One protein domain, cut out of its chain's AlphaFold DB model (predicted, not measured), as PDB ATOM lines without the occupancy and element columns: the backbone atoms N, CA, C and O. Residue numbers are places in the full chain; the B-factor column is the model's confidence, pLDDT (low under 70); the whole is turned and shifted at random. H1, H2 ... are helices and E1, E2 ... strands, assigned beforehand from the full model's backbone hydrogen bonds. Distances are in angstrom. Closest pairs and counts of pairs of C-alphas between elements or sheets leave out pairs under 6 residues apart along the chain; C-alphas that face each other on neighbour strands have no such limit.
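This is residues 2 to 45, 68 to 80, 115 to 191, 247 to 274 and 304 to 335 of the 335 residues of an uncharacterized protein of Sorghum bicolor (UniProt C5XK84). A small three-stranded sheet has H4 and H6 covering one face, with H3, H5 and H7 gathered about H6. H2 grazes the sheet and joins a loose group with H1, H8 and H9, while residues 318 to 324 and 327 to 335, the latter including H10, stick out. The printed part has 194 residues in the order H1 H2 E1 H3 H4 E2 H5 H6 H7 E3 H8 H9 H10, ten named helices and three named strands, mostly helix. The sheet's order is E1 - E3 - E2, all antiparallel. The whole is compact, with a radius of gyration of the C-alphas of 18.0 A and spans of 61 by 42 by 30 A.

Find C-alpha 248 at (160.125, 131.185, 184.846); from there E3 runs 16.5 A to residue 253, beside E1, residues 25 to 29, and E2, residues 136 to 139. H4, residues 119 to 132, covers 20.1 A; H6 is residues 162 to 170, H3 32 to 38, H5 147 to 151 and H7 173 to 180. Look at C-alpha 3, (143.200, 129.724, 189.697), for H1, residues 3 to 8; H2 is 11 to 18, H8 261 to 272, 15.7 A long, and H9 307 to 315. H10, residues 327 to 332, ends at (127.696, 127.116, 170.162).

Between E1 and E3, N 28 and O 249 are 2.8 A apart; between E3 and E2, N 139 and O 250 are 2.9 A apart. H4 and H6 lie on the same face, two layers, helices over a sheet. H4 is over E1 and E3 at a height of 9.4 A over the sheet. H6 only just touches H4, with 3 pairs of C-alphas within 8 A, made by H4's residues 122 to 126 alone; the closest are Glu 122 and Phe 162, 5.5 A. H6 touches H5, closest C-alphas Ala 148 and Leu 168, 5.6 A. H2 only grazes the sheet with residues 11 to 15. H9 and H10 are apart. Every O i to N i+4 pair is within hydrogen-bond range in H1, H3, H4, H6, H7 and H9; H2 has 2 of 4, H8 6 of 8, H10 1 of 2, and H5 0 of 1, with 1 of 2 O i to N i+3 pairs.

The farthest C-alphas, of Gly 74 and Lys 335, are 61.3 A apart. Look for four cuts: C-alphas 45 and 68 are 17.4 A apart, 80 and 115 22.9 A, 191 and 247 19.1 A, 274 and 304 19.0 A. The link H9 to H10 is long. Confidence is under 70 at 64 residues, among them 304 to 335.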
ATOM      1  N   LEU A   2     139.218 130.228 186.891       88.38
ATOM      2  CA  LEU A   2     139.686 129.609 188.137       88.38
ATOM      3  C   LEU A   2     141.216 129.671 188.232       88.38
ATOM      4  O   LEU A   2     141.903 129.683 187.207       88.38
ATOM      5  N   LEU A   3     141.758 129.678 189.447       86.56
ATOM      6  CA  LEU A   3     143.200 129.724 189.697       86.56
ATOM      7  C   LEU A   3     143.910 128.514 189.083       86.56
ATOM      8  O   LEU A   3     144.918 128.660 188.400       86.56
ATOM      9  N   GLU A   4     143.331 127.327 189.240       86.12
ATOM     10  CA  GLU A   4     143.835 126.088 188.635       86.12
ATOM     11  C   GLU A   4     143.933 126.183 187.099       86.12
ATOM     12  O   GLU A   4     144.886 125.698 186.490       86.12
ATOM     13  N   GLU A   5     142.966 126.838 186.447       86.06
ATOM     14  CA  GLU A   5     142.984 127.032 184.991       86.06
ATOM     15  C   GLU A   5     144.130 127.959 184.567       86.06
ATOM     16  O   GLU A   5     144.793 127.705 183.557       86.06
ATOM     17  N   LEU A   6     144.391 129.010 185.354       86.31
ATOM     18  CA  LEU A   6     145.508 129.926 185.136       86.31
ATOM     19  C   LEU A   6     146.858 129.207 185.290       86.31
ATOM     20  O   LEU A   6     147.743 129.387 184.446       86.31
ATOM     21  N   LEU A   7     147.012 128.379 186.328       86.81
ATOM     22  CA  LEU A   7     148.246 127.632 186.595       86.81
ATOM     23  C   LEU A   7     148.557 126.631 185.472       86.81
ATOM     24  O   LEU A   7     149.673 126.617 184.962       86.81
ATOM     25  N   ARG A   8     147.559 125.904 184.950       85.12
ATOM     26  CA  ARG A   8     147.741 125.005 183.784       85.12
ATOM     27  C   ARG A   8     148.184 125.716 182.506       85.12
ATOM     28  O   ARG A   8     148.729 125.087 181.596       85.12
ATOM     29  N   CYS A   9     147.926 127.019 182.407       86.00
ATOM     30  CA  CYS A   9     148.353 127.829 181.271       86.00
ATOM     31  C   CYS A   9     149.816 128.293 181.375       86.00
ATOM     32  O   CYS A   9     150.339 128.841 180.397       86.00
ATOM     33  N   GLN A  10     150.493 128.054 182.505       86.56
ATOM     34  CA  GLN A  10     151.915 128.347 182.656       86.56
ATOM     35  C   GLN A  10     152.730 127.482 181.692       86.56
ATOM     36  O   GLN A  10     152.531 126.276 181.557       86.56
ATOM     37  N   ILE A  11     153.673 128.100 180.989       83.56
ATOM     38  CA  ILE A  11     154.448 127.406 179.953       83.56
ATOM     39  C   ILE A  11     155.295 126.243 180.471       83.56
ATOM     40  O   ILE A  11     155.474 125.283 179.728       83.56
ATOM     41  N   HIS A  12     155.732 126.236 181.730       86.25
ATOM     42  CA  HIS A  12     156.430 125.073 182.284       86.25
ATOM     43  C   HIS A  12     155.522 123.843 182.483       86.25
ATOM     44  O   HIS A  12     156.031 122.727 182.413       86.25
ATOM     45  N   GLU A  13     154.206 124.025 182.633       87.31
ATOM     46  CA  GLU A  13     153.234 122.928 182.758       87.31
ATOM     47  C   GLU A  13     152.983 122.239 181.410       87.31
ATOM     48  O   GLU A  13     153.088 121.017 181.275       87.31
ATOM     49  N   TRP A  14     152.693 123.015 180.358       85.19
ATOM     50  CA  TRP A  14     152.308 122.439 179.064       85.19
ATOM     51  C   TRP A  14     153.490 122.183 178.116       85.19
ATOM     52  O   TRP A  14     153.420 121.289 177.266       85.19
ATOM     53  N   TYR A  15     154.594 122.931 178.214       85.56
ATOM     54  CA  TYR A  15     155.701 122.812 177.256       85.56
ATOM     55  C   TYR A  15     156.357 121.422 177.220       85.56
ATOM     56  O   TYR A  15     156.586 120.936 176.109       85.56
ATOM     57  N   PRO A  16     156.619 120.726 178.347       89.50
ATOM     58  CA  PRO A  16     157.185 119.375 178.312       89.50
ATOM     59  C   PRO A  16     156.334 118.389 177.498       89.50
ATOM     60  O   PRO A  16     156.879 117.607 176.716       89.50
ATOM     61  N   ALA A  17     155.004 118.478 177.608       86.81
ATOM     62  CA  ALA A  17     154.070 117.630 176.866       86.81
ATOM     63  C   ALA A  17     154.018 117.973 175.365       86.81
ATOM     64  O   ALA A  17     153.881 117.086 174.520       86.81
ATOM     65  N   PHE A  18     154.165 119.256 175.015       83.44
ATOM     66  CA  PHE A  18     154.031 119.749 173.639       83.44
ATOM     67  C   PHE A  18     155.346 120.175 172.983       83.44
ATOM     68  O   PHE A  18     155.323 120.802 171.923       83.44
ATOM     69  N   ARG A  19     156.500 119.791 173.539       84.19
ATOM     70  CA  ARG A  19     157.828 120.185 173.035       84.19
ATOM     71  C   ARG A  19     158.027 119.861 171.552       84.19
ATOM     72  O   ARG A  19     158.604 120.660 170.827       84.19
ATOM     73  N   GLY A  20     157.515 118.720 171.084       81.25
ATOM     74  CA  GLY A  20     157.596 118.310 169.672       81.25
ATOM     75  C   GLY A  20     156.667 119.081 168.721       81.25
ATOM     76  O   GLY A  20     156.807 118.984 167.504       81.25
ATOM     77  N   TYR A  21     155.717 119.837 169.270       78.88
ATOM     78  CA  TYR A  21     154.716 120.610 168.533       78.88
ATOM     79  C   TYR A  21     154.887 122.127 168.699       78.88
ATOM     80  O   TYR A  21     154.228 122.891 167.987       78.88
ATOM     81  N   SER A  22     155.759 122.554 169.611       78.38
ATOM     82  CA  SER A  22     156.047 123.952 169.918       78.38
ATOM     83  C   SER A  22     157.406 124.384 169.362       78.38
ATOM     84  O   SER A  22     158.214 123.576 168.900       78.38
ATOM     85  N   ILE A  23     157.649 125.690 169.397       83.25
ATOM     86  CA  ILE A  23     158.957 126.283 169.106       83.25
ATOM     87  C   ILE A  23     159.933 125.838 170.200       83.25
ATOM     88  O   ILE A  23     159.525 125.640 171.342       83.25
ATOM     89  N   ARG A  24     161.217 125.665 169.859       87.25
ATOM     90  CA  ARG A  24     162.232 125.378 170.878       87.25
ATOM     91  C   ARG A  24     162.316 126.539 171.864       87.25
ATOM     92  O   ARG A  24     162.505 127.686 171.459       87.25
ATOM     93  N   THR A  25     162.229 126.179 173.132       87.50
ATOM     94  CA  THR A  25     162.229 127.074 174.279       87.50
ATOM     95  C   THR A  25     163.187 126.554 175.343       87.50
ATOM     96  O   THR A  25     163.177 125.349 175.633       87.50
ATOM     97  N   VAL A  26     163.971 127.461 175.922       92.06
ATOM     98  CA  VAL A  26     164.758 127.235 177.145       92.06
ATOM     99  C   VAL A  26     164.028 127.900 178.312       92.06
ATOM    100  O   VAL A  26     163.491 128.994 178.149       92.06
ATOM    101  N   ILE A  27     163.972 127.212 179.453       91.50
ATOM    102  CA  ILE A  27     163.260 127.636 180.664       91.50
ATOM    103  C   ILE A  27     164.299 127.974 181.733       91.50
ATOM    104  O   ILE A  27     165.099 127.108 182.085       91.50
ATOM    105  N   ILE A  28     164.271 129.200 182.252       92.19
ATOM    106  CA  ILE A  28     165.209 129.693 183.266       92.19
ATOM    107  C   ILE A  28     164.405 130.139 184.497       92.19
ATOM    108  O   ILE A  28     163.511 130.973 184.348       92.19
ATOM    109  N   PRO A  29     164.657 129.599 185.702       92.19
ATOM    110  CA  PRO A  29     164.022 130.101 186.919       92.19
ATOM    111  C   PRO A  29     164.536 131.510 187.233       92.19
ATOM    112  O   PRO A  29     165.741 131.755 187.179       92.19
ATOM    113  N   LEU A  30     163.633 132.437 187.555       91.44
ATOM    114  CA  LEU A  30     164.012 133.807 187.884       91.44
ATOM    115  C   LEU A  30     164.371 133.947 189.372       91.44
ATOM    116  O   LEU A  30     163.576 133.536 190.221       91.44
ATOM    117  N   PRO A  31     165.522 134.559 189.710       92.94
ATOM    118  CA  PRO A  31     165.855 134.914 191.085       92.94
ATOM    119  C   PRO A  31     164.823 135.876 191.682       92.94
ATOM    120  O   PRO A  31     164.360 136.793 191.001       92.94
ATOM    121  N   ALA A  32     164.524 135.733 192.977       90.88
ATOM    122  CA  ALA A  32     163.594 136.617 193.685       90.88
ATOM    123  C   ALA A  32     164.000 138.098 193.580       90.88
ATOM    124  O   ALA A  32     163.157 138.957 193.328       90.88
ATOM    125  N   ALA A  33     165.302 138.391 193.665       91.56
ATOM    126  CA  ALA A  33     165.840 139.740 193.497       91.56
ATOM    127  C   ALA A  33     165.515 140.340 192.115       91.56
ATOM    128  O   ALA A  33     165.160 141.514 192.010       91.56
ATOM    129  N   PHE A  34     165.555 139.526 191.054       92.56
ATOM    130  CA  PHE A  34     165.192 139.973 189.708       92.56
ATOM    131  C   PHE A  34     163.681 140.193 189.567       92.56
ATOM    132  O   PHE A  34     163.254 141.141 188.917       92.56
ATOM    133  N   LEU A  35     162.852 139.365 190.212       92.25
ATOM    134  CA  LEU A  35     161.401 139.580 190.235       92.25
ATOM    135  C   LEU A  35     161.036 140.896 190.924       92.25
ATOM    136  O   LEU A  35     160.220 141.648 190.397       92.25
ATOM    137  N   ARG A  36     161.680 141.214 192.054       90.12
ATOM    138  CA  ARG A  36     161.499 142.499 192.748       90.12
ATOM    139  C   ARG A  36     161.912 143.672 191.864       90.12
ATOM    140  O   ARG A  36     161.139 144.615 191.709       90.12
ATOM    141  N   TYR A  37     163.058 143.547 191.200       91.12
ATOM    142  CA  TYR A  37     163.526 144.519 190.218       91.12
ATOM    143  C   TYR A  37     162.502 144.788 189.099       91.12
ATOM    144  O   TYR A  37     162.229 145.946 188.778       91.12
ATOM    145  N   LEU A  38     161.889 143.739 188.534       91.31
ATOM    146  CA  LEU A  38     160.874 143.882 187.482       91.31
ATOM    147  C   LEU A  38     159.609 144.611 187.957       91.31
ATOM    148  O   LEU A  38     158.987 145.310 187.166       91.31
ATOM    149  N   VAL A  39     159.241 144.475 189.234       89.38
ATOM    150  CA  VAL A  39     158.085 145.173 189.834       89.38
ATOM    151  C   VAL A  39     158.455 146.599 190.288       89.38
ATOM    152  O   VAL A  39     157.618 147.322 190.820       89.38
ATOM    153  N   GLY A  40     159.699 147.036 190.066       86.62
ATOM    154  CA  GLY A  40     160.169 148.359 190.482       86.62
ATOM    155  C   GLY A  40     160.402 148.469 191.988       86.62
ATOM    156  O   GLY A  40     160.296 149.557 192.538       86.62
ATOM    157  N   GLN A  41     160.689 147.349 192.653       87.12
ATOM    158  CA  GLN A  41     161.127 147.292 194.049       87.12
ATOM    159  C   GLN A  41     162.660 147.166 194.107       87.12
ATOM    160  O   GLN A  41     163.260 146.686 193.135       87.12
ATOM    161  N   PRO A  42     163.314 147.532 195.229       84.69
ATOM    162  CA  PRO A  42     164.739 147.264 195.415       84.69
ATOM    163  C   PRO A  42     165.021 145.778 195.173       84.69
ATOM    164  O   PRO A  42     164.244 144.936 195.611       84.69
ATOM    165  N   ALA A  43     166.092 145.420 194.462       85.19
ATOM    166  CA  ALA A  43     166.383 144.008 194.186       85.19
ATOM    167  C   ALA A  43     166.798 143.264 195.468       85.19
ATOM    168  O   ALA A  43     166.292 142.176 195.759       85.19
ATOM    169  N   TYR A  44     167.640 143.909 196.275       84.25
ATOM    170  CA  TYR A  44     168.148 143.433 197.557       84.25
ATOM    171  C   TYR A  44     167.594 144.371 198.636       84.25
ATOM    172  O   TYR A  44     167.904 145.557 198.593       84.25
ATOM    173  N   PRO A  45     166.670 143.922 199.505       78.06
ATOM    174  CA  PRO A  45     166.239 144.746 200.627       78.06
ATOM    175  C   PRO A  45     167.390 144.735 201.636       78.06
ATOM    176  O   PRO A  45     167.864 143.650 201.976       78.06
ATOM    177  N   LEU A  68     168.790 150.270 184.492       87.44
ATOM    178  CA  LEU A  68     169.103 148.945 183.946       87.44
ATOM    179  C   LEU A  68     170.129 148.226 184.837       87.44
ATOM    180  O   LEU A  68     170.913 148.900 185.508       87.44
ATOM    181  N   PRO A  69     170.128 146.881 184.889       87.69
ATOM    182  CA  PRO A  69     171.109 146.165 185.689       87.69
ATOM    183  C   PRO A  69     172.518 146.421 185.155       87.69
ATOM    184  O   PRO A  69     172.696 146.578 183.943       87.69
ATOM    185  N   ALA A  70     173.516 146.418 186.040       86.12
ATOM    186  CA  ALA A  70     174.900 146.478 185.588       86.12
ATOM    187  C   ALA A  70     175.213 145.225 184.753       86.12
ATOM    188  O   ALA A  70     174.896 144.105 185.158       86.12
ATOM    189  N   ILE A  71     175.806 145.424 183.574       83.19
ATOM    190  CA  ILE A  71     176.132 144.340 182.642       83.19
ATOM    191  C   ILE A  71     177.616 144.018 182.760       83.19
ATOM    192  O   ILE A  71     178.466 144.834 182.397       83.19
ATOM    193  N   ILE A  72     177.933 142.806 183.203       73.69
ATOM    194  CA  ILE A  72     179.321 142.399 183.471       73.69
ATOM    195  C   ILE A  72     180.038 142.041 182.161       73.69
ATOM    196  O   ILE A  72     181.254 142.185 182.037       73.69
ATOM    197  N   SER A  73     179.279 141.642 181.135       70.12
ATOM    198  CA  SER A  73     179.814 141.309 179.808       70.12
ATOM    199  C   SER A  73     180.170 142.526 178.941       70.12
ATOM    200  O   SER A  73     180.661 142.345 177.824       70.12
ATOM    201  N   GLY A  74     179.875 143.756 179.387       66.56
ATOM    202  CA  GLY A  74     180.099 144.988 178.612       66.56
ATOM    203  C   GLY A  74     179.228 145.122 177.351       66.56
ATOM    204  O   GLY A  74     179.476 145.987 176.510       66.56
ATOM    205  N   ARG A  75     178.212 144.264 177.188       67.88
ATOM    206  CA  ARG A  75     177.255 144.327 176.076       67.88
ATOM    207  C   ARG A  75     176.166 145.343 176.389       67.88
ATOM    208  O   ARG A  75     175.453 145.201 177.374       67.88
ATOM    209  N   GLN A  76     176.029 146.350 175.538       66.94
ATOM    210  CA  GLN A  76     174.995 147.369 175.678       66.94
ATOM    211  C   GLN A  76     173.720 146.957 174.928       66.94
ATOM    212  O   GLN A  76     173.816 146.326 173.874       66.94
ATOM    213  N   PRO A  77     172.531 147.326 175.434       61.50
ATOM    214  CA  PRO A  77     171.259 146.977 174.807       61.50
ATOM    215  C   PRO A  77     170.961 147.771 173.528       61.50
ATOM    216  O   PRO A  77     170.018 147.458 172.809       61.50
ATOM    217  N   PHE A  78     171.761 148.793 173.226       66.75
ATOM    218  CA  PHE A  78     171.701 149.527 171.971       66.75
ATOM    219  C   PHE A  78     172.953 149.225 171.149       66.75
ATOM    220  O   PHE A  78     174.079 149.368 171.630       66.75
ATOM    221  N   ALA A  79     172.765 148.811 169.895       55.81
ATOM    222  CA  ALA A  79     173.874 148.617 168.974       55.81
ATOM    223  C   ALA A  79     174.587 149.954 168.707       55.81
ATOM    224  O   ALA A  79     173.952 150.959 168.386       55.81
ATOM    225  N   LEU A  80     175.920 149.952 168.785       49.44
ATOM    226  CA  LEU A  80     176.754 151.081 168.379       49.44
ATOM    227  C   LEU A  80     176.515 151.346 166.882       49.44
ATOM    228  O   LEU A  80     176.956 150.558 166.036       49.44
ATOM    229  N   ARG A 115     171.542 150.256 191.881       85.19
ATOM    230  CA  ARG A 115     171.718 149.529 190.624       85.19
ATOM    231  C   ARG A 115     171.951 148.048 190.931       85.19
ATOM    232  O   ARG A 115     172.945 147.708 191.566       85.19
ATOM    233  N   PRO A 116     171.071 147.149 190.473       88.25
ATOM    234  CA  PRO A 116     171.233 145.740 190.766       88.25
ATOM    235  C   PRO A 116     172.157 145.058 189.757       88.25
ATOM    236  O   PRO A 116     172.221 145.431 188.585       88.25
ATOM    237  N   GLU A 117     172.806 143.989 190.203       90.88
ATOM    238  CA  GLU A 117     173.605 143.100 189.362       90.88
ATOM    239  C   GLU A 117     173.044 141.680 189.426       90.88
ATOM    240  O   GLU A 117     172.572 141.235 190.478       90.88
ATOM    241  N   PHE A 118     173.106 140.957 188.304       92.81
ATOM    242  CA  PHE A 118     172.601 139.584 188.208       92.81
ATOM    243  C   PHE A 118     173.550 138.670 187.404       92.81
ATOM    244  O   PHE A 118     173.129 138.117 186.388       92.81
ATOM    245  N   PRO A 119     174.809 138.467 187.844       92.38
ATOM    246  CA  PRO A 119     175.835 137.723 187.097       92.38
ATOM    247  C   PRO A 119     175.395 136.328 186.640       92.38
ATOM    248  O   PRO A 119     175.597 135.940 185.491       92.38
ATOM    249  N   GLU A 120     174.786 135.558 187.542       93.44
ATOM    250  CA  GLU A 120     174.367 134.183 187.251       93.44
ATOM    251  C   GLU A 120     173.219 134.141 186.238       93.44
ATOM    252  O   GLU A 120     173.207 133.305 185.331       93.44
ATOM    253  N   LEU A 121     172.268 135.071 186.366       93.81
ATOM    254  CA  LEU A 121     171.136 135.192 185.453       93.81
ATOM    255  C   LEU A 121     171.584 135.700 184.078       93.81
ATOM    256  O   LEU A 121     171.129 135.167 183.068       93.81
ATOM    257  N   GLU A 122     172.490 136.682 184.038       93.88
ATOM    258  CA  GLU A 122     173.112 137.197 182.813       93.88
ATOM    259  C   GLU A 122     173.774 136.052 182.040       93.88
ATOM    260  O   GLU A 122     173.439 135.814 180.877       93.88
ATOM    261  N   ALA A 123     174.631 135.272 182.708       93.50
ATOM    262  CA  ALA A 123     175.308 134.132 182.096       93.50
ATOM    263  C   ALA A 123     174.323 133.054 181.606       93.50
ATOM    264  O   ALA A 123     174.495 132.511 180.511       93.50
ATOM    265  N   ALA A 124     173.280 132.751 182.387       94.69
ATOM    266  CA  ALA A 124     172.260 131.772 182.008       94.69
ATOM    267  C   ALA A 124     171.455 132.216 180.775       94.69
ATOM    268  O   ALA A 124     171.192 131.406 179.880       94.69
ATOM    269  N   ILE A 125     171.082 133.496 180.711       93.62
ATOM    270  CA  ILE A 125     170.333 134.073 179.592       93.62
ATOM    271  C   ILE A 125     171.200 134.117 178.334       93.62
ATOM    272  O   ILE A 125     170.771 133.618 177.295       93.62
ATOM    273  N   ASP A 126     172.428 134.625 178.422       92.81
ATOM    274  CA  ASP A 126     173.336 134.697 177.273       92.81
ATOM    275  C   ASP A 126     173.672 133.296 176.721       92.81
ATOM    276  O   ASP A 126     173.674 133.087 175.502       92.81
ATOM    277  N   ALA A 127     173.869 132.299 177.596       93.81
ATOM    278  CA  ALA A 127     174.062 130.906 177.185       93.81
ATOM    279  C   ALA A 127     172.825 130.335 176.468       93.81
ATOM    280  O   ALA A 127     172.953 129.671 175.434       93.81
ATOM    281  N   ALA A 128     171.622 130.628 176.969       93.44
ATOM    282  CA  ALA A 128     170.375 130.191 176.349       93.44
ATOM    283  C   ALA A 128     170.116 130.873 174.992       93.44
ATOM    284  O   ALA A 128     169.664 130.216 174.049       93.44
ATOM    285  N   ILE A 129     170.444 132.163 174.848       90.94
ATOM    286  CA  ILE A 129     170.381 132.874 173.559       90.94
ATOM    287  C   ILE A 129     171.333 132.217 172.549       90.94
ATOM    288  O   ILE A 129     170.952 131.971 171.398       90.94
ATOM    289  N   ALA A 130     172.555 131.881 172.975       91.81
ATOM    290  CA  ALA A 130     173.516 131.178 172.131       91.81
ATOM    291  C   ALA A 130     172.993 129.795 171.691       91.81
ATOM    292  O   ALA A 130     173.069 129.469 170.503       91.81
ATOM    293  N   GLU A 131     172.389 129.020 172.601       91.81
ATOM    294  CA  GLU A 131     171.785 127.709 172.299       91.81
ATOM    295  C   GLU A 131     170.645 127.807 171.268       91.81
ATOM    296  O   GLU A 131     170.519 126.968 170.368       91.81
ATOM    297  N   LEU A 132     169.812 128.844 171.372       87.31
ATOM    298  CA  LEU A 132     168.639 129.033 170.512       87.31
ATOM    299  C   LEU A 132     168.980 129.597 169.126       87.31
ATOM    300  O   LEU A 132     168.132 129.564 168.228       87.31
ATOM    301  N   GLY A 133     170.230 130.017 168.918       86.31
ATOM    302  CA  GLY A 133     170.738 130.480 167.629       86.31
ATOM    303  C   GLY A 133     170.942 131.988 167.563       86.31
ATOM    304  O   GLY A 133     170.559 132.598 166.567       86.31
ATOM    305  N   SER A 134     171.567 132.576 168.591       86.75
ATOM    306  CA  SER A 134     172.000 133.988 168.704       86.75
ATOM    307  C   SER A 134     170.902 135.041 168.851       86.75
ATOM    308  O   SER A 134     171.204 136.209 169.076       86.75
ATOM    309  N   ALA A 135     169.637 134.645 168.740       87.56
ATOM    310  CA  ALA A 135     168.506 135.523 168.969       87.56
ATOM    311  C   ALA A 135     167.330 134.743 169.532       87.56
ATOM    312  O   ALA A 135     167.039 133.620 169.098       87.56
ATOM    313  N   ALA A 136     166.643 135.361 170.481       90.12
ATOM    314  CA  ALA A 136     165.487 134.764 171.110       90.12
ATOM    315  C   ALA A 136     164.447 135.808 171.520       90.12
ATOM    316  O   ALA A 136     164.739 136.997 171.624       90.12
ATOM    317  N   LEU A 137     163.215 135.346 171.732       91.12
ATOM    318  CA  LEU A 137     162.108 136.179 172.194       91.12
ATOM    319  C   LEU A 137     161.839 135.889 173.683       91.12
ATOM    320  O   LEU A 137     161.521 134.730 173.987       91.12
ATOM    321  N   PRO A 138     161.951 136.896 174.573       92.50
ATOM    322  CA  PRO A 138     161.669 136.788 175.997       92.50
ATOM    323  C   PRO A 138     160.175 136.598 176.269       92.50
ATOM    324  O   PRO A 138     159.319 137.142 175.566       92.50
ATOM    325  N   LYS A 139     159.849 135.848 177.322       90.69
ATOM    326  CA  LYS A 139     158.485 135.679 177.836       90.69
ATOM    327  C   LYS A 139     158.522 135.242 179.307       90.69
ATOM    328  O   LYS A 139     159.432 134.509 179.682       90.69
ATOM    329  N   LEU A 140     157.531 135.640 180.108       91.38
ATOM    330  CA  LEU A 140     157.260 135.035 181.419       91.38
ATOM    331  C   LEU A 140     156.301 133.833 181.305       91.38
ATOM    332  O   LEU A 140     156.066 133.286 180.221       91.38
ATOM    333  N   ASN A 141     155.740 133.405 182.435       89.56
ATOM    334  CA  ASN A 141     154.818 132.279 182.528       89.56
ATOM    335  C   ASN A 141     153.625 132.376 181.555       89.56
ATOM    336  O   ASN A 141     153.262 131.360 180.949       89.56
ATOM    337  N   TRP A 142     153.048 133.568 181.342       87.38
ATOM    338  CA  TRP A 142     151.830 133.724 180.534       87.38
ATOM    339  C   TRP A 142     151.999 134.661 179.343       87.38
ATOM    340  O   TRP A 142     151.571 134.302 178.234       87.38
ATOM    341  N   SER A 143     152.708 135.774 179.515       89.19
ATOM    342  CA  SER A 143     152.736 136.883 178.558       89.19
ATOM    343  C   SER A 143     154.147 137.218 178.067       89.19
ATOM    344  O   SER A 143     155.146 137.011 178.754       89.19
ATOM    345  N   ALA A 144     154.226 137.699 176.822       89.38
ATOM    346  CA  ALA A 144     155.457 138.198 176.202       89.38
ATOM    347  C   ALA A 144     155.437 139.737 176.189       89.38
ATOM    348  O   ALA A 144     154.348 140.287 176.007       89.38
ATOM    349  N   PRO A 145     156.592 140.421 176.285       91.81
ATOM    350  CA  PRO A 145     156.684 141.878 176.398       91.81
ATOM    351  C   PRO A 145     156.508 142.580 175.040       91.81
ATOM    352  O   PRO A 145     157.411 143.225 174.515       91.81
ATOM    353  N   LYS A 146     155.354 142.379 174.396       88.62
ATOM    354  CA  LYS A 146     155.057 142.897 173.043       88.62
ATOM    355  C   LYS A 146     154.724 144.389 173.037       88.62
ATOM    356  O   LYS A 146     154.958 145.077 172.047       88.62
ATOM    357  N   ASP A 147     154.155 144.854 174.135       91.31
ATOM    358  CA  ASP A 147     153.879 146.252 174.449       91.31
ATOM    359  C   ASP A 147     155.160 147.076 174.630       91.31
ATOM    360  O   ASP A 147     155.184 148.239 174.252       91.31
ATOM    361  N   ALA A 148     156.246 146.454 175.089       92.88
ATOM    362  CA  ALA A 148     157.552 147.081 175.294       92.88
ATOM    363  C   ALA A 148     158.429 147.199 174.031       92.88
ATOM    364  O   ALA A 148     159.587 147.597 174.110       92.88
ATOM    365  N   THR A 149     157.913 146.864 172.845       90.12
ATOM    366  CA  THR A 149     158.705 146.887 171.597       90.12
ATOM    367  C   THR A 149     159.307 148.253 171.272       90.12
ATOM    368  O   THR A 149     160.339 148.303 170.609       90.12
ATOM    369  N   PHE A 150     158.720 149.343 171.780       88.19
ATOM    370  CA  PHE A 150     159.234 150.708 171.636       88.19
ATOM    371  C   PHE A 150     160.601 150.937 172.302       88.19
ATOM    372  O   PHE A 150     161.282 151.895 171.948       88.19
ATOM    373  N   MET A 151     161.001 150.076 173.243       87.56
ATOM    374  CA  MET A 151     162.299 150.156 173.922       87.56
ATOM    375  C   MET A 151     163.425 149.471 173.137       87.56
ATOM    376  O   MET A 151     164.596 149.735 173.386       87.56
ATOM    377  N   SER A 152     163.092 148.602 172.176       84.81
ATOM    378  CA  SER A 152     164.081 147.928 171.328       84.81
ATOM    379  C   SER A 152     164.462 148.798 170.129       84.81
ATOM    380  O   SER A 152     163.593 149.384 169.484       84.81
ATOM    381  N   ALA A 153     165.749 148.808 169.765       80.62
ATOM    382  CA  ALA A 153     166.252 149.532 168.594       80.62
ATOM    383  C   ALA A 153     165.581 149.096 167.276       80.62
ATOM    384  O   ALA A 153     165.338 149.920 166.396       80.62
ATOM    385  N   ASP A 154     165.234 147.812 167.162       80.50
ATOM    386  CA  ASP A 154     164.602 147.243 165.967       80.50
ATOM    387  C   ASP A 154     163.065 147.361 165.991       80.50
ATOM    388  O   ASP A 154     162.395 146.966 165.032       80.50
ATOM    389  N   GLY A 155     162.477 147.847 167.093       83.81
ATOM    390  CA  GLY A 155     161.024 147.862 167.289       83.81
ATOM    391  C   GLY A 155     160.412 146.460 167.418       83.81
ATOM    392  O   GLY A 155     159.234 146.257 167.116       83.81
ATOM    393  N   THR A 156     161.205 145.460 167.817       86.81
ATOM    394  CA  THR A 156     160.766 144.062 167.960       86.81
ATOM    395  C   THR A 156     161.084 143.523 169.353       86.81
ATOM    396  O   THR A 156     161.876 144.099 170.088       86.81
ATOM    397  N   THR A 157     160.492 142.388 169.737       87.00
ATOM    398  CA  THR A 157     160.840 141.700 170.994       87.00
ATOM    399  C   THR A 157     162.047 140.773 170.833       87.00
ATOM    400  O   THR A 157     162.180 139.807 171.579       87.00
ATOM    401  N   ARG A 158     162.860 140.952 169.789       88.81
ATOM    402  CA  ARG A 158     164.059 140.147 169.553       88.81
ATOM    403  C   ARG A 158     165.148 140.605 170.519       88.81
ATOM    404  O   ARG A 158     165.438 141.792 170.577       88.81
ATOM    405  N   CYS A 159     165.753 139.652 171.223       89.88
ATOM    406  CA  CYS A 159     166.889 139.894 172.102       89.88
ATOM    407  C   CYS A 159     168.087 139.026 171.713       89.88
ATOM    408  O   CYS A 159     167.942 137.852 171.358       89.88
ATOM    409  N   THR A 160     169.270 139.613 171.828       90.44
ATOM    410  CA  THR A 160     170.584 139.034 171.535       90.44
ATOM    411  C   THR A 160     171.507 139.017 172.756       90.44
ATOM    412  O   THR A 160     172.499 138.290 172.751       90.44
ATOM    413  N   CYS A 161     171.172 139.764 173.811       89.88
ATOM    414  CA  CYS A 161     171.892 139.775 175.082       89.88
ATOM    415  C   CYS A 161     170.951 139.997 176.277       89.88
ATOM    416  O   CYS A 161     169.801 140.423 176.114       89.88
ATOM    417  N   PHE A 162     171.457 139.740 177.484       92.81
ATOM    418  CA  PHE A 162     170.750 139.990 178.742       92.81
ATOM    419  C   PHE A 162     170.225 141.426 178.895       92.81
ATOM    420  O   PHE A 162     169.098 141.608 179.353       92.81
ATOM    421  N   ALA A 163     170.988 142.440 178.479       90.19
ATOM    422  CA  ALA A 163     170.598 143.840 178.648       90.19
ATOM    423  C   ALA A 163     169.276 144.171 177.927       90.19
ATOM    424  O   ALA A 163     168.391 144.803 178.503       90.19
ATOM    425  N   GLU A 164     169.109 143.690 176.691       91.06
ATOM    426  CA  GLU A 164     167.871 143.856 175.912       91.06
ATOM    427  C   GLU A 164     166.696 143.118 176.565       91.06
ATOM    428  O   GLU A 164     165.578 143.633 176.604       91.06
ATOM    429  N   VAL A 165     166.949 141.924 177.114       93.12
ATOM    430  CA  VAL A 165     165.938 141.146 177.843       93.12
ATOM    431  C   VAL A 165     165.469 141.899 179.087       93.12
ATOM    432  O   VAL A 165     164.265 142.074 179.273       93.12
ATOM    433  N   ALA A 166     166.403 142.339 179.933       92.88
ATOM    434  CA  ALA A 166     166.095 143.032 181.178       92.88
ATOM    435  C   ALA A 166     165.338 144.341 180.917       92.88
ATOM    436  O   ALA A 166     164.335 144.612 181.578       92.88
ATOM    437  N   MET A 167     165.767 145.099 179.903       91.56
ATOM    438  CA  MET A 167     165.094 146.323 179.478       91.56
ATOM    439  C   MET A 167     163.650 146.053 179.043       91.56
ATOM    440  O   MET A 167     162.734 146.646 179.612       91.56
ATOM    441  N   LEU A 168     163.436 145.133 178.090       92.75
ATOM    442  CA  LEU A 168     162.097 144.841 177.569       92.75
ATOM    443  C   LEU A 168     161.150 144.343 178.658       92.75
ATOM    444  O   LEU A 168     160.008 144.799 178.727       92.75
ATOM    445  N   LEU A 169     161.612 143.417 179.507       94.19
ATOM    446  CA  LEU A 169     160.789 142.870 180.582       94.19
ATOM    447  C   LEU A 169     160.368 143.951 181.575       94.19
ATOM    448  O   LEU A 169     159.204 143.984 181.962       94.19
ATOM    449  N   ARG A 170     161.286 144.843 181.964       91.75
ATOM    450  CA  ARG A 170     160.980 145.896 182.936       91.75
ATOM    451  C   ARG A 170     160.047 146.967 182.380       91.75
ATOM    452  O   ARG A 170     159.258 147.534 183.123       91.75
ATOM    453  N   SER A 171     160.121 147.242 181.082       93.12
ATOM    454  CA  SER A 171     159.260 148.229 180.419       93.12
ATOM    455  C   SER A 171     157.883 147.702 179.989       93.12
ATOM    456  O   SER A 171     157.151 148.419 179.313       93.12
ATOM    457  N   SER A 172     157.544 146.445 180.295       94.31
ATOM    458  CA  SER A 172     156.318 145.798 179.813       94.31
ATOM    459  C   SER A 172     155.215 145.769 180.873       94.31
ATOM    460  O   SER A 172     155.360 145.145 181.927       94.31
ATOM    461  N   ASP A 173     154.057 146.337 180.540       92.25
ATOM    462  CA  ASP A 173     152.837 146.260 181.350       92.25
ATOM    463  C   ASP A 173     152.280 144.830 181.386       92.25
ATOM    464  O   ASP A 173     151.731 144.388 182.396       92.25
ATOM    465  N   CYS A 174     152.450 144.067 180.302       91.75
ATOM    466  CA  CYS A 174     152.086 142.650 180.256       91.75
ATOM    467  C   CYS A 174     152.883 141.832 181.284       91.75
ATOM    468  O   CYS A 174     152.332 140.944 181.932       91.75
ATOM    469  N   VAL A 175     154.173 142.139 181.448       91.25
ATOM    470  CA  VAL A 175     155.041 141.510 182.455       91.25
ATOM    471  C   VAL A 175     154.647 141.942 183.867       91.25
ATOM    472  O   VAL A 175     154.514 141.089 184.747       91.25
ATOM    473  N   ALA A 176     154.387 143.234 184.077       91.38
ATOM    474  CA  ALA A 176     153.897 143.735 185.360       91.38
ATOM    475  C   ALA A 176     152.559 143.076 185.757       91.38
ATOM    476  O   ALA A 176     152.365 142.686 186.910       91.38
ATOM    477  N   HIS A 177     151.654 142.878 184.792       90.69
ATOM    478  CA  HIS A 177     150.394 142.169 185.002       90.69
ATOM    479  C   HIS A 177     150.608 140.700 185.391       90.69
ATOM    480  O   HIS A 177     149.990 140.239 186.355       90.69
ATOM    481  N   ASP A 178     151.489 139.984 184.681       90.06
ATOM    482  CA  ASP A 178     151.849 138.591 184.980       90.06
ATOM    483  C   ASP A 178     152.358 138.431 186.425       90.06
ATOM    484  O   ASP A 178     152.018 137.453 187.091       90.06
ATOM    485  N   LEU A 179     153.142 139.397 186.915       89.38
ATOM    486  CA  LEU A 179     153.730 139.380 188.259       89.38
ATOM    487  C   LEU A 179     152.727 139.772 189.354       89.38
ATOM    488  O   LEU A 179     152.640 139.100 190.379       89.38
ATOM    489  N   ALA A 180     151.971 140.854 189.156       87.38
ATOM    490  CA  ALA A 180     151.171 141.447 190.226       87.38
ATOM    491  C   ALA A 180     149.695 141.028 190.201       87.38
ATOM    492  O   ALA A 180     149.069 140.903 191.252       87.38
ATOM    493  N   SER A 181     149.109 140.841 189.018       86.25
ATOM    494  CA  SER A 181     147.647 140.865 188.841       86.25
ATOM    495  C   SER A 181     147.048 139.570 188.299       86.25
ATOM    496  O   SER A 181     145.858 139.335 188.514       86.25
ATOM    497  N   ALA A 182     147.838 138.714 187.641       86.50
ATOM    498  CA  ALA A 182     147.334 137.510 186.976       86.50
ATOM    499  C   ALA A 182     146.488 136.633 187.915       86.50
ATOM    500  O   ALA A 182     145.334 136.333 187.610       86.50
ATOM    501  N   ARG A 183     147.006 136.311 189.108       84.94
ATOM    502  CA  ARG A 183     146.294 135.486 190.106       84.94
ATOM    503  C   ARG A 183     145.120 136.220 190.753       84.94
ATOM    504  O   ARG A 183     144.078 135.620 190.985       84.94
ATOM    505  N   GLN A 184     145.263 137.526 190.987       86.44
ATOM    506  CA  GLN A 184     144.215 138.358 191.593       86.44
ATOM    507  C   GLN A 184     142.964 138.466 190.710       86.44
ATOM    508  O   GLN A 184     141.891 138.807 191.200       86.44
ATOM    509  N   SER A 185     143.099 138.185 189.411       83.75
ATOM    510  CA  SER A 185     141.987 138.176 188.459       83.75
ATOM    511  C   SER A 185     141.126 136.900 188.504       83.75
ATOM    512  O   SER A 185     140.068 136.863 187.869       83.75
ATOM    513  N   CYS A 186     141.549 135.863 189.241       87.00
ATOM    514  CA  CYS A 186     140.814 134.606 189.380       87.00
ATOM    515  C   CYS A 186     139.650 134.728 190.378       87.00
ATOM    516  O   CYS A 186     139.756 135.381 191.413       87.00
ATOM    517  N   GLU A 187     138.526 134.077 190.069       85.00
ATOM    518  CA  GLU A 187     137.273 134.178 190.847       85.00
ATOM    519  C   GLU A 187     137.372 133.529 192.237       85.00
ATOM    520  O   GLU A 187     136.680 133.931 193.170       85.00
ATOM    521  N   ASP A 188     138.228 132.521 192.355       86.75
ATOM    522  CA  ASP A 188     138.504 131.697 193.532       86.75
ATOM    523  C   ASP A 188     139.790 132.115 194.265       86.75
ATOM    524  O   ASP A 188     140.203 131.447 195.216       86.75
ATOM    525  N   PHE A 189     140.427 133.219 193.857       79.69
ATOM    526  CA  PHE A 189     141.603 133.741 194.545       79.69
ATOM    527  C   PHE A 189     141.210 134.347 195.897       79.69
ATOM    528  O   PHE A 189     140.718 135.474 195.988       79.69
ATOM    529  N   VAL A 190     141.450 133.592 196.968       78.31
ATOM    530  CA  VAL A 190     141.329 134.083 198.341       78.31
ATOM    531  C   VAL A 190     142.654 134.728 198.725       78.31
ATOM    532  O   VAL A 190     143.683 134.062 198.808       78.31
ATOM    533  N   ARG A 191     142.637 136.044 198.957       67.25
ATOM    534  CA  ARG A 191     143.790 136.734 199.538       67.25
ATOM    535  C   ARG A 191     144.004 136.195 200.964       67.25
ATOM    536  O   ARG A 191     143.023 136.158 201.707       67.25
ATOM    537  N   MET A 247     158.610 131.709 189.268       66.81
ATOM    538  CA  MET A 247     158.415 132.415 188.007       66.81
ATOM    539  C   MET A 247     159.535 131.989 187.061       66.81
ATOM    540  O   MET A 247     160.716 132.012 187.416       66.81
ATOM    541  N   PHE A 248     159.163 131.586 185.854       68.81
ATOM    542  CA  PHE A 248     160.125 131.185 184.846       68.81
ATOM    543  C   PHE A 248     160.184 132.219 183.730       68.81
ATOM    544  O   PHE A 248     159.179 132.805 183.321       68.81
ATOM    545  N   PHE A 249     161.393 132.410 183.230       64.94
ATOM    546  CA  PHE A 249     161.696 133.169 182.040       64.94
ATOM    547  C   PHE A 249     161.980 132.221 180.878       64.94
ATOM    548  O   PHE A 249     162.609 131.172 181.042       64.94
ATOM    549  N   PHE A 250     161.502 132.593 179.697       74.06
ATOM    550  CA  PHE A 250     161.537 131.754 178.514       74.06
ATOM    551  C   PHE A 250     162.128 132.510 177.343       74.06
ATOM    552  O   PHE A 250     161.710 133.622 177.027       74.06
ATOM    553  N   LEU A 251     163.036 131.840 176.649       69.38
ATOM    554  CA  LEU A 251     163.587 132.301 175.387       69.38
ATOM    555  C   LEU A 251     163.124 131.360 174.287       69.38
ATOM    556  O   LEU A 251     163.331 130.149 174.376       69.38
ATOM    557  N   THR A 252     162.471 131.906 173.262       71.88
ATOM    558  CA  THR A 252     162.004 131.125 172.105       71.88
ATOM    559  C   THR A 252     162.811 131.455 170.857       71.88
ATOM    560  O   THR A 252     163.121 132.621 170.612       71.88
ATOM    561  N   LYS A 253     163.147 130.432 170.061       72.12
ATOM    562  CA  LYS A 253     163.889 130.613 168.804       72.12
ATOM    563  C   LYS A 253     163.098 131.460 167.801       72.12
ATOM    564  O   LYS A 253     161.935 131.175 167.514       72.12
ATOM    565  N   GLU A 254     163.767 132.428 167.181       64.44
ATOM    566  CA  GLU A 254     163.208 133.227 166.092       64.44
ATOM    567  C   GLU A 254     163.206 132.446 164.762       64.44
ATOM    568  O   GLU A 254     164.103 132.555 163.929       64.44
ATOM    569  N   GLU A 255     162.180 131.626 164.533       53.38
ATOM    570  CA  GLU A 255     161.901 131.058 163.209       53.38
ATOM    571  C   GLU A 255     160.500 131.464 162.757       53.38
ATOM    572  O   GLU A 255     159.537 131.307 163.505       53.38
ATOM    573  N   ARG A 256     160.401 131.990 161.522       51.41
ATOM    574  CA  ARG A 256     159.186 132.477 160.832       51.41
ATOM    575  C   ARG A 256     157.891 131.875 161.404       51.41
ATOM    576  O   ARG A 256     157.416 130.832 160.952       51.41
ATOM    577  N   MET A 257     157.312 132.604 162.363       49.81
ATOM    578  CA  MET A 257     156.259 132.193 163.311       49.81
ATOM    579  C   MET A 257     154.960 131.658 162.670       49.81
ATOM    580  O   MET A 257     154.105 131.085 163.342       49.81
ATOM    581  N   LEU A 258     154.789 131.836 161.360       44.19
ATOM    582  CA  LEU A 258     153.492 131.774 160.688       44.19
ATOM    583  C   LEU A 258     153.027 130.363 160.298       44.19
ATOM    584  O   LEU A 258     151.833 130.170 160.095       44.19
ATOM    585  N   LYS A 259     153.921 129.367 160.182       40.34
ATOM    586  CA  LYS A 259     153.543 128.040 159.637       40.34
ATOM    587  C   LYS A 259     153.403 126.919 160.670       40.34
ATOM    588  O   LYS A 259     152.654 125.979 160.422       40.34
ATOM    589  N   LEU A 260     154.079 127.004 161.818       45.12
ATOM    590  CA  LEU A 260     154.057 125.935 162.829       45.12
ATOM    591  C   LEU A 260     152.885 126.071 163.822       45.12
ATOM    592  O   LEU A 260     152.350 125.067 164.288       45.12
ATOM    593  N   GLN A 261     152.448 127.305 164.096       51.69
ATOM    594  CA  GLN A 261     151.436 127.618 165.112       51.69
ATOM    595  C   GLN A 261     150.038 127.077 164.747       51.69
ATOM    596  O   GLN A 261     149.384 126.445 165.571       51.69
ATOM    597  N   GLN A 262     149.582 127.217 163.498       47.41
ATOM    598  CA  GLN A 262     148.180 126.920 163.154       47.41
ATOM    599  C   GLN A 262     147.778 125.441 163.280       47.41
ATOM    600  O   GLN A 262     146.638 125.156 163.631       47.41
ATOM    601  N   ARG A 263     148.684 124.487 163.022       48.69
ATOM    602  CA  ARG A 263     148.339 123.049 163.043       48.69
ATOM    603  C   ARG A 263     148.358 122.439 164.449       48.69
ATOM    604  O   ARG A 263     147.718 121.418 164.683       48.69
ATOM    605  N   ASN A 264     149.091 123.059 165.371       57.62
ATOM    606  CA  ASN A 264     149.368 122.496 166.690       57.62
ATOM    607  C   ASN A 264     148.639 123.233 167.825       57.62
ATOM    608  O   ASN A 264     148.355 122.609 168.846       57.62
ATOM    609  N   VAL A 265     148.260 124.504 167.634       61.91
ATOM    610  CA  VAL A 265     147.520 125.299 168.634       61.91
ATOM    611  C   VAL A 265     146.201 124.634 169.032       61.91
ATOM    612  O   VAL A 265     145.907 124.545 170.218       61.91
ATOM    613  N   THR A 266     145.443 124.066 168.088       62.25
ATOM    614  CA  THR A 266     144.179 123.370 168.402       62.25
ATOM    615  C   THR A 266     144.383 122.156 169.315       62.25
ATOM    616  O   THR A 266     143.529 121.864 170.145       62.25
ATOM    617  N   ARG A 267     145.522 121.459 169.199       63.47
ATOM    618  CA  ARG A 267     145.848 120.301 170.051       63.47
ATOM    619  C   ARG A 267     146.225 120.730 171.466       63.47
ATOM    620  O   ARG A 267     145.763 120.116 172.421       63.47
ATOM    621  N   ILE A 268     147.016 121.796 171.584       64.75
ATOM    622  CA  ILE A 268     147.421 122.369 172.875       64.75
ATOM    623  C   ILE A 268     146.190 122.914 173.611       64.75
ATOM    624  O   ILE A 268     145.971 122.579 174.771       64.75
ATOM    625  N   LEU A 269     145.334 123.670 172.914       63.22
ATOM    626  CA  LEU A 269     144.089 124.199 173.477       63.22
ATOM    627  C   LEU A 269     143.117 123.086 173.887       63.22
ATOM    628  O   LEU A 269     142.499 123.179 174.942       63.22
ATOM    629  N   GLY A 270     143.004 122.013 173.096       66.19
ATOM    630  CA  GLY A 270     142.182 120.854 173.456       66.19
ATOM    631  C   GLY A 270     142.620 120.211 174.775       66.19
ATOM    632  O   GLY A 270     141.778 119.905 175.617       66.19
ATOM    633  N   TRP A 271     143.930 120.070 174.986       70.31
ATOM    634  CA  TRP A 271     144.484 119.558 176.242       70.31
ATOM    635  C   TRP A 271     144.299 120.529 177.414       70.31
ATOM    636  O   TRP A 271     143.824 120.106 178.464       70.31
ATOM    637  N   MET A 272     144.586 121.826 177.222       57.31
ATOM    638  CA  MET A 272     144.404 122.860 178.259       57.31
ATOM    639  C   MET A 272     142.961 122.905 178.777       57.31
ATOM    640  O   MET A 272     142.730 123.101 179.966       57.31
ATOM    641  N   MET A 273     141.991 122.655 177.895       67.31
ATOM    642  CA  MET A 273     140.561 122.638 178.215       67.31
ATOM    643  C   MET A 273     140.053 121.263 178.697       67.31
ATOM    644  O   MET A 273     138.844 121.049 178.768       67.31
ATOM    645  N   GLY A 274     140.942 120.307 179.004       51.53
ATOM    646  CA  GLY A 274     140.573 119.008 179.581       51.53
ATOM    647  C   GLY A 274     139.935 118.015 178.602       51.53
ATOM    648  O   GLY A 274     139.251 117.082 179.023       51.53
ATOM    649  N   LEU A 304     134.117 123.124 163.325       29.75
ATOM    650  CA  LEU A 304     134.532 124.041 162.265       29.75
ATOM    651  C   LEU A 304     134.803 125.411 162.890       29.75
ATOM    652  O   LEU A 304     133.919 126.259 162.934       29.75
ATOM    653  N   LEU A 305     136.022 125.623 163.389       34.16
ATOM    654  CA  LEU A 305     136.529 126.977 163.623       34.16
ATOM    655  C   LEU A 305     137.283 127.409 162.368       34.16
ATOM    656  O   LEU A 305     138.255 126.767 161.956       34.16
ATOM    657  N   CYS A 306     136.808 128.473 161.725       28.91
ATOM    658  CA  CYS A 306     137.423 128.993 160.511       28.91
ATOM    659  C   CYS A 306     138.848 129.500 160.820       28.91
ATOM    660  O   CYS A 306     139.067 130.114 161.866       28.91
ATOM    661  N   PRO A 307     139.825 129.364 159.902       34.84
ATOM    662  CA  PRO A 307     141.196 129.859 160.107       34.84
ATOM    663  C   PRO A 307     141.280 131.350 160.488       34.84
ATOM    664  O   PRO A 307     142.206 131.776 161.176       34.84
ATOM    665  N   ARG A 308     140.280 132.146 160.084       29.62
ATOM    666  CA  ARG A 308     140.126 133.561 160.457       29.62
ATOM    667  C   ARG A 308     139.768 133.766 161.938       29.62
ATOM    668  O   ARG A 308     140.207 134.747 162.524       29.62
ATOM    669  N   GLU A 309     139.022 132.844 162.541       32.97
ATOM    670  CA  GLU A 309     138.577 132.898 163.943       32.97
ATOM    671  C   GLU A 309     139.702 132.481 164.901       32.97
ATOM    672  O   GLU A 309     139.875 133.082 165.957       32.97
ATOM    673  N   ILE A 310     140.543 131.526 164.484       35.62
ATOM    674  CA  ILE A 310     141.759 131.134 165.219       35.62
ATOM    675  C   ILE A 310     142.777 132.277 165.216       35.62
ATOM    676  O   ILE A 310     143.378 132.568 166.248       35.62
ATOM    677  N   HIS A 311     142.931 132.975 164.084       32.50
ATOM    678  CA  HIS A 311     143.790 134.152 164.044       32.50
ATOM    679  C   HIS A 311     143.269 135.229 165.006       32.50
ATOM    680  O   HIS A 311     144.041 135.702 165.830       32.50
ATOM    681  N   GLN A 312     141.958 135.500 165.024       29.14
ATOM    682  CA  GLN A 312     141.352 136.467 165.947       29.14
ATOM    683  C   GLN A 312     141.486 136.103 167.439       29.14
ATOM    684  O   GLN A 312     141.635 137.010 168.256       29.14
ATOM    685  N   LEU A 313     141.515 134.816 167.806       34.41
ATOM    686  CA  LEU A 313     141.813 134.382 169.181       34.41
ATOM    687  C   LEU A 313     143.261 134.696 169.594       34.41
ATOM    688  O   LEU A 313     143.510 135.032 170.747       34.41
ATOM    689  N   THR A 314     144.205 134.640 168.649       35.56
ATOM    690  CA  THR A 314     145.627 134.956 168.889       35.56
ATOM    691  C   THR A 314     146.010 136.423 168.666       35.56
ATOM    692  O   THR A 314     147.032 136.851 169.197       35.56
ATOM    693  N   THR A 315     145.235 137.195 167.892       34.31
ATOM    694  CA  THR A 315     145.612 138.565 167.487       34.31
ATOM    695  C   THR A 315     144.580 139.655 167.779       34.31
ATOM    696  O   THR A 315     144.982 140.808 167.867       34.31
ATOM    697  N   HIS A 316     143.289 139.355 167.976       29.89
ATOM    698  CA  HIS A 316     142.252 140.393 168.131       29.89
ATOM    699  C   HIS A 316     141.619 140.506 169.523       29.89
ATOM    700  O   HIS A 316     140.934 141.492 169.775       29.89
ATOM    701  N   HIS A 317     141.853 139.572 170.450       35.53
ATOM    702  CA  HIS A 317     141.269 139.668 171.798       35.53
ATOM    703  C   HIS A 317     142.027 140.589 172.776       35.53
ATOM    704  O   HIS A 317     141.611 140.716 173.924       35.53
ATOM    705  N   TRP A 318     143.088 141.263 172.318       38.78
ATOM    706  CA  TRP A 318     143.976 142.104 173.136       38.78
ATOM    707  C   TRP A 318     143.881 143.609 172.834       38.78
ATOM    708  O   TRP A 318     144.731 144.367 173.278       38.78
ATOM    709  N   LEU A 319     142.877 144.055 172.068       28.55
ATOM    710  CA  LEU A 319     142.793 145.450 171.609       28.55
ATOM    711  C   LEU A 319     141.927 146.391 172.468       28.55
ATOM    712  O   LEU A 319     141.874 147.560 172.133       28.55
ATOM    713  N   ASP A 320     141.300 145.946 173.567       27.12
ATOM    714  CA  ASP A 320     140.371 146.812 174.335       27.12
ATOM    715  C   ASP A 320     140.433 146.674 175.874       27.12
ATOM    716  O   ASP A 320     139.479 147.012 176.571       27.12
ATOM    717  N   GLY A 321     141.534 146.175 176.450       30.70
ATOM    718  CA  GLY A 321     141.791 146.301 177.899       30.70
ATOM    719  C   GLY A 321     140.773 145.653 178.861       30.70
ATOM    720  O   GLY A 321     140.837 145.889 180.063       30.70
ATOM    721  N   VAL A 322     139.838 144.825 178.378       28.11
ATOM    722  CA  VAL A 322     138.897 144.057 179.211       28.11
ATOM    723  C   VAL A 322     138.761 142.638 178.652       28.11
ATOM    724  O   VAL A 322     138.385 142.485 177.484       28.11
ATOM    725  N   PRO A 323     138.979 141.577 179.457       33.28
ATOM    726  CA  PRO A 323     138.772 140.204 179.017       33.28
ATOM    727  C   PRO A 323     137.271 139.931 178.865       33.28
ATOM    728  O   PRO A 323     136.588 139.466 179.776       33.28
ATOM    729  N   ARG A 324     136.708 140.215 177.687       29.67
ATOM    730  CA  ARG A 324     135.359 139.753 177.342       29.67
ATOM    731  C   ARG A 324     135.440 138.324 176.824       29.67
ATOM    732  O   ARG A 324     135.590 138.099 175.626       29.67
ATOM    733  N   CYS A 325     135.280 137.359 177.728       35.06
ATOM    734  CA  CYS A 325     134.966 135.985 177.351       35.06
ATOM    735  C   CYS A 325     133.684 136.008 176.499       35.06
ATOM    736  O   CYS A 325     132.611 136.426 176.947       35.06
ATOM    737  N   ASN A 326     133.818 135.686 175.213       30.70
ATOM    738  CA  ASN A 326     132.784 135.937 174.221       30.70
ATOM    739  C   ASN A 326     131.555 135.057 174.520       30.70
ATOM    740  O   ASN A 326     131.583 133.846 174.304       30.70
ATOM    741  N   ARG A 327     130.442 135.654 174.984       33.47
ATOM    742  CA  ARG A 327     129.162 134.950 175.236       33.47
ATOM    743  C   ARG A 327     128.669 134.139 174.024       33.47
ATOM    744  O   ARG A 327     127.876 133.220 174.215       33.47
ATOM    745  N   LYS A 328     129.142 134.424 172.800       32.28
ATOM    746  CA  LYS A 328     128.832 133.619 171.605       32.28
ATOM    747  C   LYS A 328     129.464 132.220 171.612       32.28
ATOM    748  O   LYS A 328     128.840 131.312 171.074       32.28
ATOM    749  N   LEU A 329     130.605 132.003 172.279       35.03
ATOM    750  CA  LEU A 329     131.173 130.654 172.466       35.03
ATOM    751  C   LEU A 329     130.275 129.785 173.358       35.03
ATOM    752  O   LEU A 329     130.143 128.587 173.129       35.03
ATOM    753  N   ARG A 330     129.556 130.398 174.308       29.69
ATOM    754  CA  ARG A 330     128.610 129.693 175.188       29.69
ATOM    755  C   ARG A 330     127.358 129.193 174.452       29.69
ATOM    756  O   ARG A 330     126.763 128.213 174.876       29.69
ATOM    757  N   LEU A 331     126.973 129.837 173.346       28.08
ATOM    758  CA  LEU A 331     125.786 129.467 172.560       28.08
ATOM    759  C   LEU A 331     126.063 128.409 171.482       28.08
ATOM    760  O   LEU A 331     125.121 127.749 171.054       28.08
ATOM    761  N   SER A 332     127.323 128.207 171.079       27.56
ATOM    762  CA  SER A 332     127.696 127.116 170.162       27.56
ATOM    763  C   SER A 332     128.094 125.821 170.881       27.56
ATOM    764  O   SER A 332     128.206 124.793 170.226       27.56
ATOM    765  N   LEU A 333     128.285 125.851 172.208       31.28
ATOM    766  CA  LEU A 333     128.525 124.664 173.043       31.28
ATOM    767  C   LEU A 333     127.234 123.967 173.523       31.28
ATOM    768  O   LEU A 333     127.313 122.935 174.180       31.28
ATOM    769  N   MET A 334     126.053 124.527 173.228       27.89
ATOM    770  CA  MET A 334     124.748 123.994 173.657       27.89
ATOM    771  C   MET A 334     123.844 123.510 172.508       27.89
ATOM    772  O   MET A 334     122.662 123.264 172.743       27.89
ATOM    773  N   LYS A 335     124.351 123.366 171.278       25.86
ATOM    774  CA  LYS A 335     123.577 122.794 170.164       25.86
ATOM    775  C   LYS A 335     124.290 121.641 169.489       25.86
ATOM    776  O   LYS A 335     125.483 121.815 169.169       25.86
TER     777      LYS A 335